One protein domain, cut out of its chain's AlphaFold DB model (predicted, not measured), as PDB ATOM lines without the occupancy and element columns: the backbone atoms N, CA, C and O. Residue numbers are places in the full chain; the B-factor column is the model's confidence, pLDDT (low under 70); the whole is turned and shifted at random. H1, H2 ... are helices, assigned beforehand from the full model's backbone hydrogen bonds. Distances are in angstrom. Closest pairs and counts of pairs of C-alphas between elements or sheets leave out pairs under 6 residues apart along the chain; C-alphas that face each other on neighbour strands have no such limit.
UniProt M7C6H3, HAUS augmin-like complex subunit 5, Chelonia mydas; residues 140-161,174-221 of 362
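AT A GLANCE: This is residues 140 to 161 and 174 to 221 of the 362 residues of the protein "HAUS augmin-like complex subunit 5" of Chelonia mydas (UniProt M7C6H3). Look for two helices side by side, H1 and H2, running opposite ways, and a third, H3, that meets the beginning of H1 near its own beginning and splays away from it as a V, with residues 207 to 221 sticking out. The 70 printed residues have three named helices, H1, H2, H3 in chain order, and no named strand: all helix. The whole is loose, radius of gyration of the C-alphas 14.2 A, and flat, spanning 38 by 36 by 12 A.

HOW THE PARTS SIT: Start at H1, residues 140 to 161; it touches H2, residues 174 to 193, at a shallow tilt of 18 degrees, opposite ways, the closest C-alphas being Leu 150 and Trp 183, 6.2 A. Residues 140 to 145 alone of H1 touch residues 198 to 206 alone of H3, residues 196 to 219, at a steep tilt of 53 degrees, the closest C-alphas being Leu 141 and Ala 202, 5.0 A. H2 and H3 are close but not clearly touching. In H1, H2 and H3 every O i to N i+4 pair is within hydrogen-bond range.

IN THESE COORDINATES: Find C-alpha 140 at (-9.782, -27.055, 17.359); H1 runs 31.7 A to C-alpha 161. H2 runs 28.3 A; H3 runs 34.1 A to C-alpha 219 at (-30.998, -15.721, 36.481).

THE WHOLE: Residues 162 to 173 are not printed; C-alphas 161 and 174 are 14.4 A apart. The H2 to H3 link is tight. No printed residue has pLDDT under 70.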
ATOM      1  N   VAL A 140     -10.425 -27.914  16.354       93.69
ATOM      2  CA  VAL A 140      -9.782 -27.055  17.359       93.69
ATOM      3  C   VAL A 140     -10.711 -26.723  18.532       93.69
ATOM      4  O   VAL A 140     -10.254 -26.666  19.668       93.69
ATOM      5  N   LEU A 141     -12.017 -26.542  18.295       94.06
ATOM      6  CA  LEU A 141     -12.975 -26.265  19.364       94.06
ATOM      7  C   LEU A 141     -13.145 -27.491  20.263       94.06
ATOM      8  O   LEU A 141     -13.083 -27.359  21.484       94.06
ATOM      9  N   ARG A 142     -13.296 -28.678  19.669       94.44
ATOM     10  CA  ARG A 142     -13.400 -29.949  20.396       94.44
ATOM     11  C   ARG A 142     -12.149 -30.224  21.233       94.44
ATOM     12  O   ARG A 142     -12.256 -30.604  22.402       94.44
ATOM     13  N   ASP A 143     -10.969 -30.028  20.655       96.25
ATOM     14  CA  ASP A 143      -9.699 -30.311  21.323       96.25
ATOM     15  C   ASP A 143      -9.471 -29.326  22.485       96.25
ATOM     16  O   ASP A 143      -9.180 -29.740  23.611       96.25
ATOM     17  N   VAL A 144      -9.726 -28.027  22.266       97.06
ATOM     18  CA  VAL A 144      -9.672 -27.002  23.323       97.06
ATOM     19  C   VAL A 144     -10.711 -27.279  24.415       97.06
ATOM     20  O   VAL A 144     -10.372 -27.241  25.599       97.06
ATOM     21  N   ARG A 145     -11.953 -27.640  24.057       96.50
ATOM     22  CA  ARG A 145     -13.001 -28.037  25.016       96.50
ATOM     23  C   ARG A 145     -12.531 -29.214  25.870       96.50
ATOM     24  O   ARG A 145     -12.699 -29.192  27.089       96.50
ATOM     25  N   THR A 146     -11.897 -30.209  25.257       96.88
ATOM     26  CA  THR A 146     -11.341 -31.377  25.955       96.88
ATOM     27  C   THR A 146     -10.249 -30.968  26.944       96.88
ATOM     28  O   THR A 146     -10.306 -31.371  28.109       96.88
ATOM     29  N   ALA A 147      -9.310 -30.107  26.540       97.75
ATOM     30  CA  ALA A 147      -8.268 -29.588  27.427       97.75
ATOM     31  C   ALA A 147      -8.847 -28.779  28.604       97.75
ATOM     32  O   ALA A 147      -8.436 -28.971  29.752       97.75
ATOM     33  N   CYS A 148      -9.847 -27.927  28.352       97.00
ATOM     34  CA  CYS A 148     -10.562 -27.190  29.396       97.00
ATOM     35  C   CYS A 148     -11.269 -28.133  30.380       97.00
ATOM     36  O   CYS A 148     -11.189 -27.934  31.592       97.00
ATOM     37  N   GLN A 149     -11.918 -29.191  29.886       96.44
ATOM     38  CA  GLN A 149     -12.568 -30.192  30.734       96.44
ATOM     39  C   GLN A 149     -11.567 -30.993  31.569       96.44
ATOM     40  O   GLN A 149     -11.822 -31.232  32.747       96.44
ATOM     41  N   LEU A 150     -10.430 -31.403  30.996       96.50
ATOM     42  CA  LEU A 150      -9.358 -32.072  31.742       96.50
ATOM     43  C   LEU A 150      -8.857 -31.182  32.883       96.50
ATOM     44  O   LEU A 150      -8.783 -31.633  34.026       96.50
ATOM     45  N   ARG A 151      -8.619 -29.895  32.600       96.12
ATOM     46  CA  ARG A 151      -8.213 -28.926  33.623       96.12
ATOM     47  C   ARG A 151      -9.281 -28.742  34.698       96.12
ATOM     48  O   ARG A 151      -8.947 -28.703  35.880       96.12
ATOM     49  N   PHE A 152     -10.551 -28.657  34.310       95.12
ATOM     50  CA  PHE A 152     -11.661 -28.561  35.255       95.12
ATOM     51  C   PHE A 152     -11.743 -29.793  36.163       95.12
ATOM     52  O   PHE A 152     -11.821 -29.634  37.377       95.12
ATOM     53  N   ARG A 153     -11.671 -31.013  35.610       93.44
ATOM     54  CA  ARG A 153     -11.687 -32.260  36.398       93.44
ATOM     55  C   ARG A 153     -10.533 -32.304  37.398       93.44
ATOM     56  O   ARG A 153     -10.756 -32.661  38.551       93.44
ATOM     57  N   PHE A 154      -9.338 -31.889  36.980       92.62
ATOM     58  CA  PHE A 154      -8.177 -31.776  37.862       92.62
ATOM     59  C   PHE A 154      -8.433 -30.805  39.025       92.62
ATOM     60  O   PHE A 154      -8.293 -31.181  40.187       92.62
ATOM     61  N   LEU A 155      -8.872 -29.576  38.733       92.56
ATOM     62  CA  LEU A 155      -9.155 -28.569  39.763       92.56
ATOM     63  C   LEU A 155     -10.299 -28.990  40.693       92.56
ATOM     64  O   LEU A 155     -10.222 -28.767  41.899       92.56
ATOM     65  N   LYS A 156     -11.343 -29.624  40.147       89.69
ATOM     66  CA  LYS A 156     -12.464 -30.162  40.921       89.69
ATOM     67  C   LYS A 156     -11.988 -31.241  41.888       89.69
ATOM     68  O   LYS A 156     -12.330 -31.173  43.061       89.69
ATOM     69  N   SER A 157     -11.155 -32.167  41.409       87.81
ATOM     70  CA  SER A 157     -10.521 -33.181  42.251       87.81
ATOM     71  C   SER A 157      -9.756 -32.514  43.397       87.81
ATOM     72  O   SER A 157     -10.054 -32.782  44.558       87.81
ATOM     73  N   LEU A 158      -8.860 -31.559  43.117       86.25
ATOM     74  CA  LEU A 158      -8.112 -30.844  44.164       86.25
ATOM     75  C   LEU A 158      -9.018 -30.163  45.202       86.25
ATOM     76  O   LEU A 158      -8.737 -30.200  46.404       86.25
ATOM     77  N   PHE A 159     -10.112 -29.549  44.749       85.12
ATOM     78  CA  PHE A 159     -11.072 -28.895  45.631       85.12
ATOM     79  C   PHE A 159     -11.808 -29.898  46.528       85.12
ATOM     80  O   PHE A 159     -11.861 -29.710  47.742       85.12
ATOM     81  N   GLU A 160     -12.325 -30.988  45.958       84.62
ATOM     82  CA  GLU A 160     -13.034 -32.039  46.697       84.62
ATOM     83  C   GLU A 160     -12.146 -32.645  47.794       84.62
ATOM     84  O   GLU A 160     -12.570 -32.724  48.950       84.62
ATOM     85  N   HIS A 161     -10.882 -32.947  47.475       78.06
ATOM     86  CA  HIS A 161      -9.892 -33.427  48.448       78.06
ATOM     87  C   HIS A 161      -9.640 -32.412  49.576       78.06
ATOM     88  O   HIS A 161      -9.539 -32.794  50.741       78.06
ATOM     89  N   GLU A 174       0.439 -39.311  42.729       84.50
ATOM     90  CA  GLU A 174       0.884 -39.864  41.437       84.50
ATOM     91  C   GLU A 174      -0.210 -39.778  40.357       84.50
ATOM     92  O   GLU A 174       0.070 -39.494  39.190       84.50
ATOM     93  N   LEU A 175      -1.476 -39.983  40.741       84.75
ATOM     94  CA  LEU A 175      -2.625 -39.834  39.842       84.75
ATOM     95  C   LEU A 175      -2.856 -38.367  39.451       84.75
ATOM     96  O   LEU A 175      -3.191 -38.084  38.297       84.75
ATOM     97  N   LEU A 176      -2.668 -37.432  40.387       86.56
ATOM     98  CA  LEU A 176      -2.745 -35.996  40.121       86.56
ATOM     99  C   LEU A 176      -1.633 -35.559  39.166       86.56
ATOM    100  O   LEU A 176      -1.935 -34.892  38.173       86.56
ATOM    101  N   ASP A 177      -0.399 -36.007  39.388       89.62
ATOM    102  CA  ASP A 177       0.733 -35.747  38.498       89.62
ATOM    103  C   ASP A 177       0.484 -36.313  37.100       89.62
ATOM    104  O   ASP A 177       0.597 -35.586  36.112       89.62
ATOM    105  N   ALA A 178       0.044 -37.568  36.990       92.31
ATOM    106  CA  ALA A 178      -0.302 -38.169  35.705       92.31
ATOM    107  C   ALA A 178      -1.411 -37.387  34.979       92.31
ATOM    108  O   ALA A 178      -1.322 -37.149  33.772       92.31
ATOM    109  N   SER A 179      -2.440 -36.933  35.703       91.81
ATOM    110  CA  SER A 179      -3.528 -36.139  35.122       91.81
ATOM    111  C   SER A 179      -3.069 -34.750  34.656       91.81
ATOM    112  O   SER A 179      -3.513 -34.272  33.608       91.81
ATOM    113  N   TYR A 180      -2.138 -34.126  35.383       92.94
ATOM    114  CA  TYR A 180      -1.544 -32.846  35.013       92.94
ATOM    115  C   TYR A 180      -0.631 -32.984  33.792       92.94
ATOM    116  O   TYR A 180      -0.748 -32.197  32.852       92.94
ATOM    117  N   GLN A 181       0.212 -34.020  33.754       96.06
ATOM    118  CA  GLN A 181       1.056 -34.332  32.597       96.06
ATOM    119  C   GLN A 181       0.221 -34.653  31.355       96.06
ATOM    120  O   GLN A 181       0.530 -34.187  30.259       96.06
ATOM    121  N   HIS A 182      -0.885 -35.384  31.515       96.06
ATOM    122  CA  HIS A 182      -1.811 -35.646  30.416       96.06
ATOM    123  C   HIS A 182      -2.446 -34.354  29.873       96.06
ATOM    124  O   HIS A 182      -2.521 -34.162  28.656       96.06
ATOM    125  N   TRP A 183      -2.852 -33.436  30.757       97.25
ATOM    126  CA  TRP A 183      -3.339 -32.118  30.348       97.25
ATOM    127  C   TRP A 183      -2.262 -31.310  29.607       97.25
ATOM    128  O   TRP A 183      -2.555 -30.774  28.540       97.25
ATOM    129  N   LEU A 184      -1.024 -31.266  30.115       97.38
ATOM    130  CA  LEU A 184       0.090 -30.571  29.458       97.38
ATOM    131  C   LEU A 184       0.356 -31.117  28.053       97.38
ATOM    132  O   LEU A 184       0.391 -30.341  27.102       97.38
ATOM    133  N   SER A 185       0.451 -32.440  27.908       97.88
ATOM    134  CA  SER A 185       0.655 -33.086  26.608       97.88
ATOM    135  C   SER A 185      -0.472 -32.763  25.618       97.88
ATOM    136  O   SER A 185      -0.209 -32.530  24.441       97.88
ATOM    137  N   THR A 186      -1.717 -32.674  26.096       97.75
ATOM    138  CA  THR A 186      -2.862 -32.273  25.264       97.75
ATOM    139  C   THR A 186      -2.735 -30.818  24.799       97.75
ATOM    140  O   THR A 186      -3.020 -30.506  23.646       97.75
ATOM    141  N   VAL A 187      -2.290 -29.907  25.672       97.25
ATOM    142  CA  VAL A 187      -2.069 -28.496  25.312       97.25
ATOM    143  C   VAL A 187      -0.922 -28.348  24.311       97.25
ATOM    144  O   VAL A 187      -1.043 -27.577  23.360       97.25
ATOM    145  N   GLU A 188       0.168 -29.092  24.494       96.88
ATOM    146  CA  GLU A 188       1.294 -29.108  23.554       96.88
ATOM    147  C   GLU A 188       0.864 -29.580  22.161       96.88
ATOM    148  O   GLU A 188       1.253 -28.964  21.167       96.88
ATOM    149  N   ASP A 189       0.015 -30.609  22.082       96.25
ATOM    150  CA  ASP A 189      -0.543 -31.080  20.814       96.25
ATOM    151  C   ASP A 189      -1.449 -30.025  20.157       96.25
ATOM    152  O   ASP A 189      -1.289 -29.725  18.976       96.25
ATOM    153  N   ILE A 190      -2.324 -29.362  20.924       96.88
ATOM    154  CA  ILE A 190      -3.187 -28.285  20.405       96.88
ATOM    155  C   ILE A 190      -2.353 -27.150  19.798       96.88
ATOM    156  O   ILE A 190      -2.625 -26.712  18.679       96.88
ATOM    157  N   VAL A 191      -1.324 -26.684  20.512       93.88
ATOM    158  CA  VAL A 191      -0.441 -25.599  20.043       93.88
ATOM    159  C   VAL A 191       0.437 -26.057  18.869       93.88
ATOM    160  O   VAL A 191       0.798 -25.245  18.016       93.88
ATOM    161  N   GLY A 192       0.768 -27.349  18.800       93.62
ATOM    162  CA  GLY A 192       1.529 -27.954  17.707       93.62
ATOM    163  C   GLY A 192       0.711 -28.271  16.451       93.62
ATOM    164  O   GLY A 192       1.293 -28.394  15.375       93.62
ATOM    165  N   SER A 193      -0.613 -28.379  16.565       94.44
ATOM    166  CA  SER A 193      -1.492 -28.870  15.493       94.44
ATOM    167  C   SER A 193      -2.433 -27.803  14.922       94.44
ATOM    168  O   SER A 193      -2.903 -27.942  13.780       94.44
ATOM    169  N   HIS A 194      -2.679 -26.719  15.669       95.12
ATOM    170  CA  HIS A 194      -3.659 -25.685  15.327       95.12
ATOM    171  C   HIS A 194      -3.070 -24.262  15.311       95.12
ATOM    172  O   HIS A 194      -2.163 -23.945  16.081       95.12
ATOM    173  N   PRO A 195      -3.584 -23.360  14.453       95.62
ATOM    174  CA  PRO A 195      -3.184 -21.953  14.449       95.62
ATOM    175  C   PRO A 195      -3.505 -21.213  15.761       95.62
ATOM    176  O   PRO A 195      -4.595 -21.396  16.305       95.62
ATOM    177  N   PRO A 196      -2.648 -20.288  16.240       94.44
ATOM    178  CA  PRO A 196      -2.908 -19.544  17.476       94.44
ATOM    179  C   PRO A 196      -4.212 -18.738  17.459       94.44
ATOM    180  O   PRO A 196      -4.947 -18.731  18.441       94.44
ATOM    181  N   ASN A 197      -4.540 -18.096  16.333       92.12
ATOM    182  CA  ASN A 197      -5.798 -17.362  16.171       92.12
ATOM    183  C   ASN A 197      -7.022 -18.286  16.259       92.12
ATOM    184  O   ASN A 197      -8.051 -17.889  16.793       92.12
ATOM    185  N   HIS A 198      -6.905 -19.523  15.776       94.56
ATOM    186  CA  HIS A 198      -7.965 -20.526  15.864       94.56
ATOM    187  C   HIS A 198      -8.179 -21.014  17.298       94.56
ATOM    188  O   HIS A 198      -9.317 -21.125  17.746       94.56
ATOM    189  N   VAL A 199      -7.089 -21.246  18.035       95.88
ATOM    190  CA  VAL A 199      -7.138 -21.608  19.460       95.88
ATOM    191  C   VAL A 199      -7.755 -20.478  20.289       95.88
ATOM    192  O   VAL A 199      -8.614 -20.739  21.128       95.88
ATOM    193  N   LEU A 200      -7.371 -19.223  20.030       93.62
ATOM    194  CA  LEU A 200      -7.956 -18.057  20.699       93.62
ATOM    195  C   LEU A 200      -9.456 -17.934  20.413       93.62
ATOM    196  O   LEU A 200     -10.230 -17.818  21.356       93.62
ATOM    197  N   ALA A 201      -9.880 -18.057  19.152       92.94
ATOM    198  CA  ALA A 201     -11.298 -18.027  18.792       92.94
ATOM    199  C   ALA A 201     -12.104 -19.153  19.472       92.94
ATOM    200  O   ALA A 201     -13.236 -18.939  19.907       92.94
ATOM    201  N   ALA A 202     -11.522 -20.350  19.609       94.56
ATOM    202  CA  ALA A 202     -12.135 -21.449  20.351       94.56
ATOM    203  C   ALA A 202     -12.276 -21.138  21.849       94.56
ATOM    204  O   ALA A 202     -13.339 -21.368  22.425       94.56
ATOM    205  N   LEU A 203     -11.239 -20.575  22.473       95.56
ATOM    206  CA  LEU A 203     -11.286 -20.148  23.872       95.56
ATOM    207  C   LEU A 203     -12.308 -19.029  24.097       95.56
ATOM    208  O   LEU A 203     -13.064 -19.095  25.062       95.56
ATOM    209  N   GLU A 204     -12.369 -18.036  23.210       94.00
ATOM    210  CA  GLU A 204     -13.361 -16.956  23.253       94.00
ATOM    211  C   GLU A 204     -14.786 -17.500  23.133       94.00
ATOM    212  O   GLU A 204     -15.660 -17.126  23.918       94.00
ATOM    213  N   HIS A 205     -15.017 -18.430  22.202       92.06
ATOM    214  CA  HIS A 205     -16.308 -19.091  22.044       92.06
ATOM    215  C   HIS A 205     -16.716 -19.856  23.310       92.06
ATOM    216  O   HIS A 205     -17.820 -19.657  23.810       92.06
ATOM    217  N   LEU A 206     -15.822 -20.681  23.870       94.88
ATOM    218  CA  LEU A 206     -16.092 -21.427  25.105       94.88
ATOM    219  C   LEU A 206     -16.292 -20.499  26.308       94.88
ATOM    220  O   LEU A 206     -17.122 -20.774  27.171       94.88
ATOM    221  N   ALA A 207     -15.553 -19.391  26.384       94.38
ATOM    222  CA  ALA A 207     -15.733 -18.394  27.433       94.38
ATOM    223  C   ALA A 207     -17.106 -17.715  27.330       94.38
ATOM    224  O   ALA A 207     -17.777 -17.538  28.350       94.38
ATOM    225  N   LEU A 208     -17.555 -17.380  26.116       93.12
ATOM    226  CA  LEU A 208     -18.888 -16.835  25.869       93.12
ATOM    227  C   LEU A 208     -19.981 -17.858  26.208       93.12
ATOM    228  O   LEU A 208     -20.924 -17.517  26.917       93.12
ATOM    229  N   GLU A 209     -19.829 -19.108  25.756       92.31
ATOM    230  CA  GLU A 209     -20.732 -20.224  26.068       92.31
ATOM    231  C   GLU A 209     -20.877 -20.391  27.588       92.31
ATOM    232  O   GLU A 209     -21.990 -20.344  28.113       92.31
ATOM    233  N   ASN A 210     -19.756 -20.480  28.311       91.25
ATOM    234  CA  ASN A 210     -19.742 -20.590  29.770       91.25
ATOM    235  C   ASN A 210     -20.362 -19.363  30.449       91.25
ATOM    236  O   ASN A 210     -21.075 -19.504  31.439       91.25
ATOM    237  N   THR A 211     -20.127 -18.156  29.930       92.69
ATOM    238  CA  THR A 211     -20.708 -16.923  30.485       92.69
ATOM    239  C   THR A 211     -22.226 -16.920  30.346       92.69
ATOM    240  O   THR A 211     -22.920 -16.606  31.309       92.69
ATOM    241  N   LEU A 212     -22.753 -17.315  29.185       91.81
ATOM    242  CA  LEU A 212     -24.194 -17.424  28.955       91.81
ATOM    243  C   LEU A 212     -24.824 -18.509  29.832       91.81
ATOM    244  O   LEU A 212     -25.863 -18.271  30.444       91.81
ATOM    245  N   GLN A 213     -24.177 -19.671  29.958       92.31
ATOM    246  CA  GLN A 213     -24.624 -20.729  30.868       92.31
ATOM    247  C   GLN A 213     -24.642 -20.249  32.324       92.31
ATOM    248  O   GLN A 213     -25.620 -20.467  33.033       92.31
ATOM    249  N   MET A 214     -23.600 -19.543  32.768       90.38
ATOM    250  CA  MET A 214     -23.540 -18.969  34.114       90.38
ATOM    251  C   MET A 214     -24.606 -17.895  34.331       90.38
ATOM    252  O   MET A 214     -25.208 -17.857  35.400       90.38
ATOM    253  N   GLN A 215     -24.871 -17.040  33.341       91.06
ATOM    254  CA  GLN A 215     -25.940 -16.040  33.407       91.06
ATOM    255  C   GLN A 215     -27.318 -16.693  33.507       91.06
ATOM    256  O   GLN A 215     -28.112 -16.266  34.336       91.06
ATOM    257  N   GLU A 216     -27.579 -17.746  32.733       91.75
ATOM    258  CA  GLU A 216     -28.828 -18.511  32.790       91.75
ATOM    259  C   GLU A 216     -28.996 -19.250  34.126       91.75
ATOM    260  O   GLU A 216     -30.074 -19.264  34.713       91.75
ATOM    261  N   LEU A 217     -27.929 -19.851  34.654       89.19
ATOM    262  CA  LEU A 217     -27.973 -20.460  35.983       89.19
ATOM    263  C   LEU A 217     -28.198 -19.402  37.065       89.19
ATOM    264  O   LEU A 217     -28.967 -19.636  37.989       89.19
ATOM    265  N   THR A 218     -27.570 -18.234  36.939       87.56
ATOM    266  CA  THR A 218     -27.701 -17.145  37.915       87.56
ATOM    267  C   THR A 218     -29.071 -16.471  37.843       87.56
ATOM    268  O   THR A 218     -29.613 -16.118  38.883       87.56
ATOM    269  N   SER A 219     -29.664 -16.317  36.655       86.69
ATOM    270  CA  SER A 219     -30.998 -15.721  36.481       86.69
ATOM    271  C   SER A 219     -32.107 -16.581  37.092       86.69
ATOM    272  O   SER A 219     -33.133 -16.052  37.514       86.69
ATOM    273  N   ARG A 220     -31.886 -17.898  37.180       84.75
ATOM    274  CA  ARG A 220     -32.778 -18.843  37.866       84.75
ATOM    275  C   ARG A 220     -32.683 -18.774  39.387       84.75
ATOM    276  O   ARG A 220     -33.591 -19.269  40.050       84.75
ATOM    277  N   ILE A 221     -31.612 -18.203  39.940       84.00
ATOM    278  CA  ILE A 221     -31.443 -18.065  41.387       84.00
ATOM    279  C   ILE A 221     -32.175 -16.801  41.839       84.00
ATOM    280  O   ILE A 221     -31.710 -15.678  41.636       84.00
TER     281      ILE A 221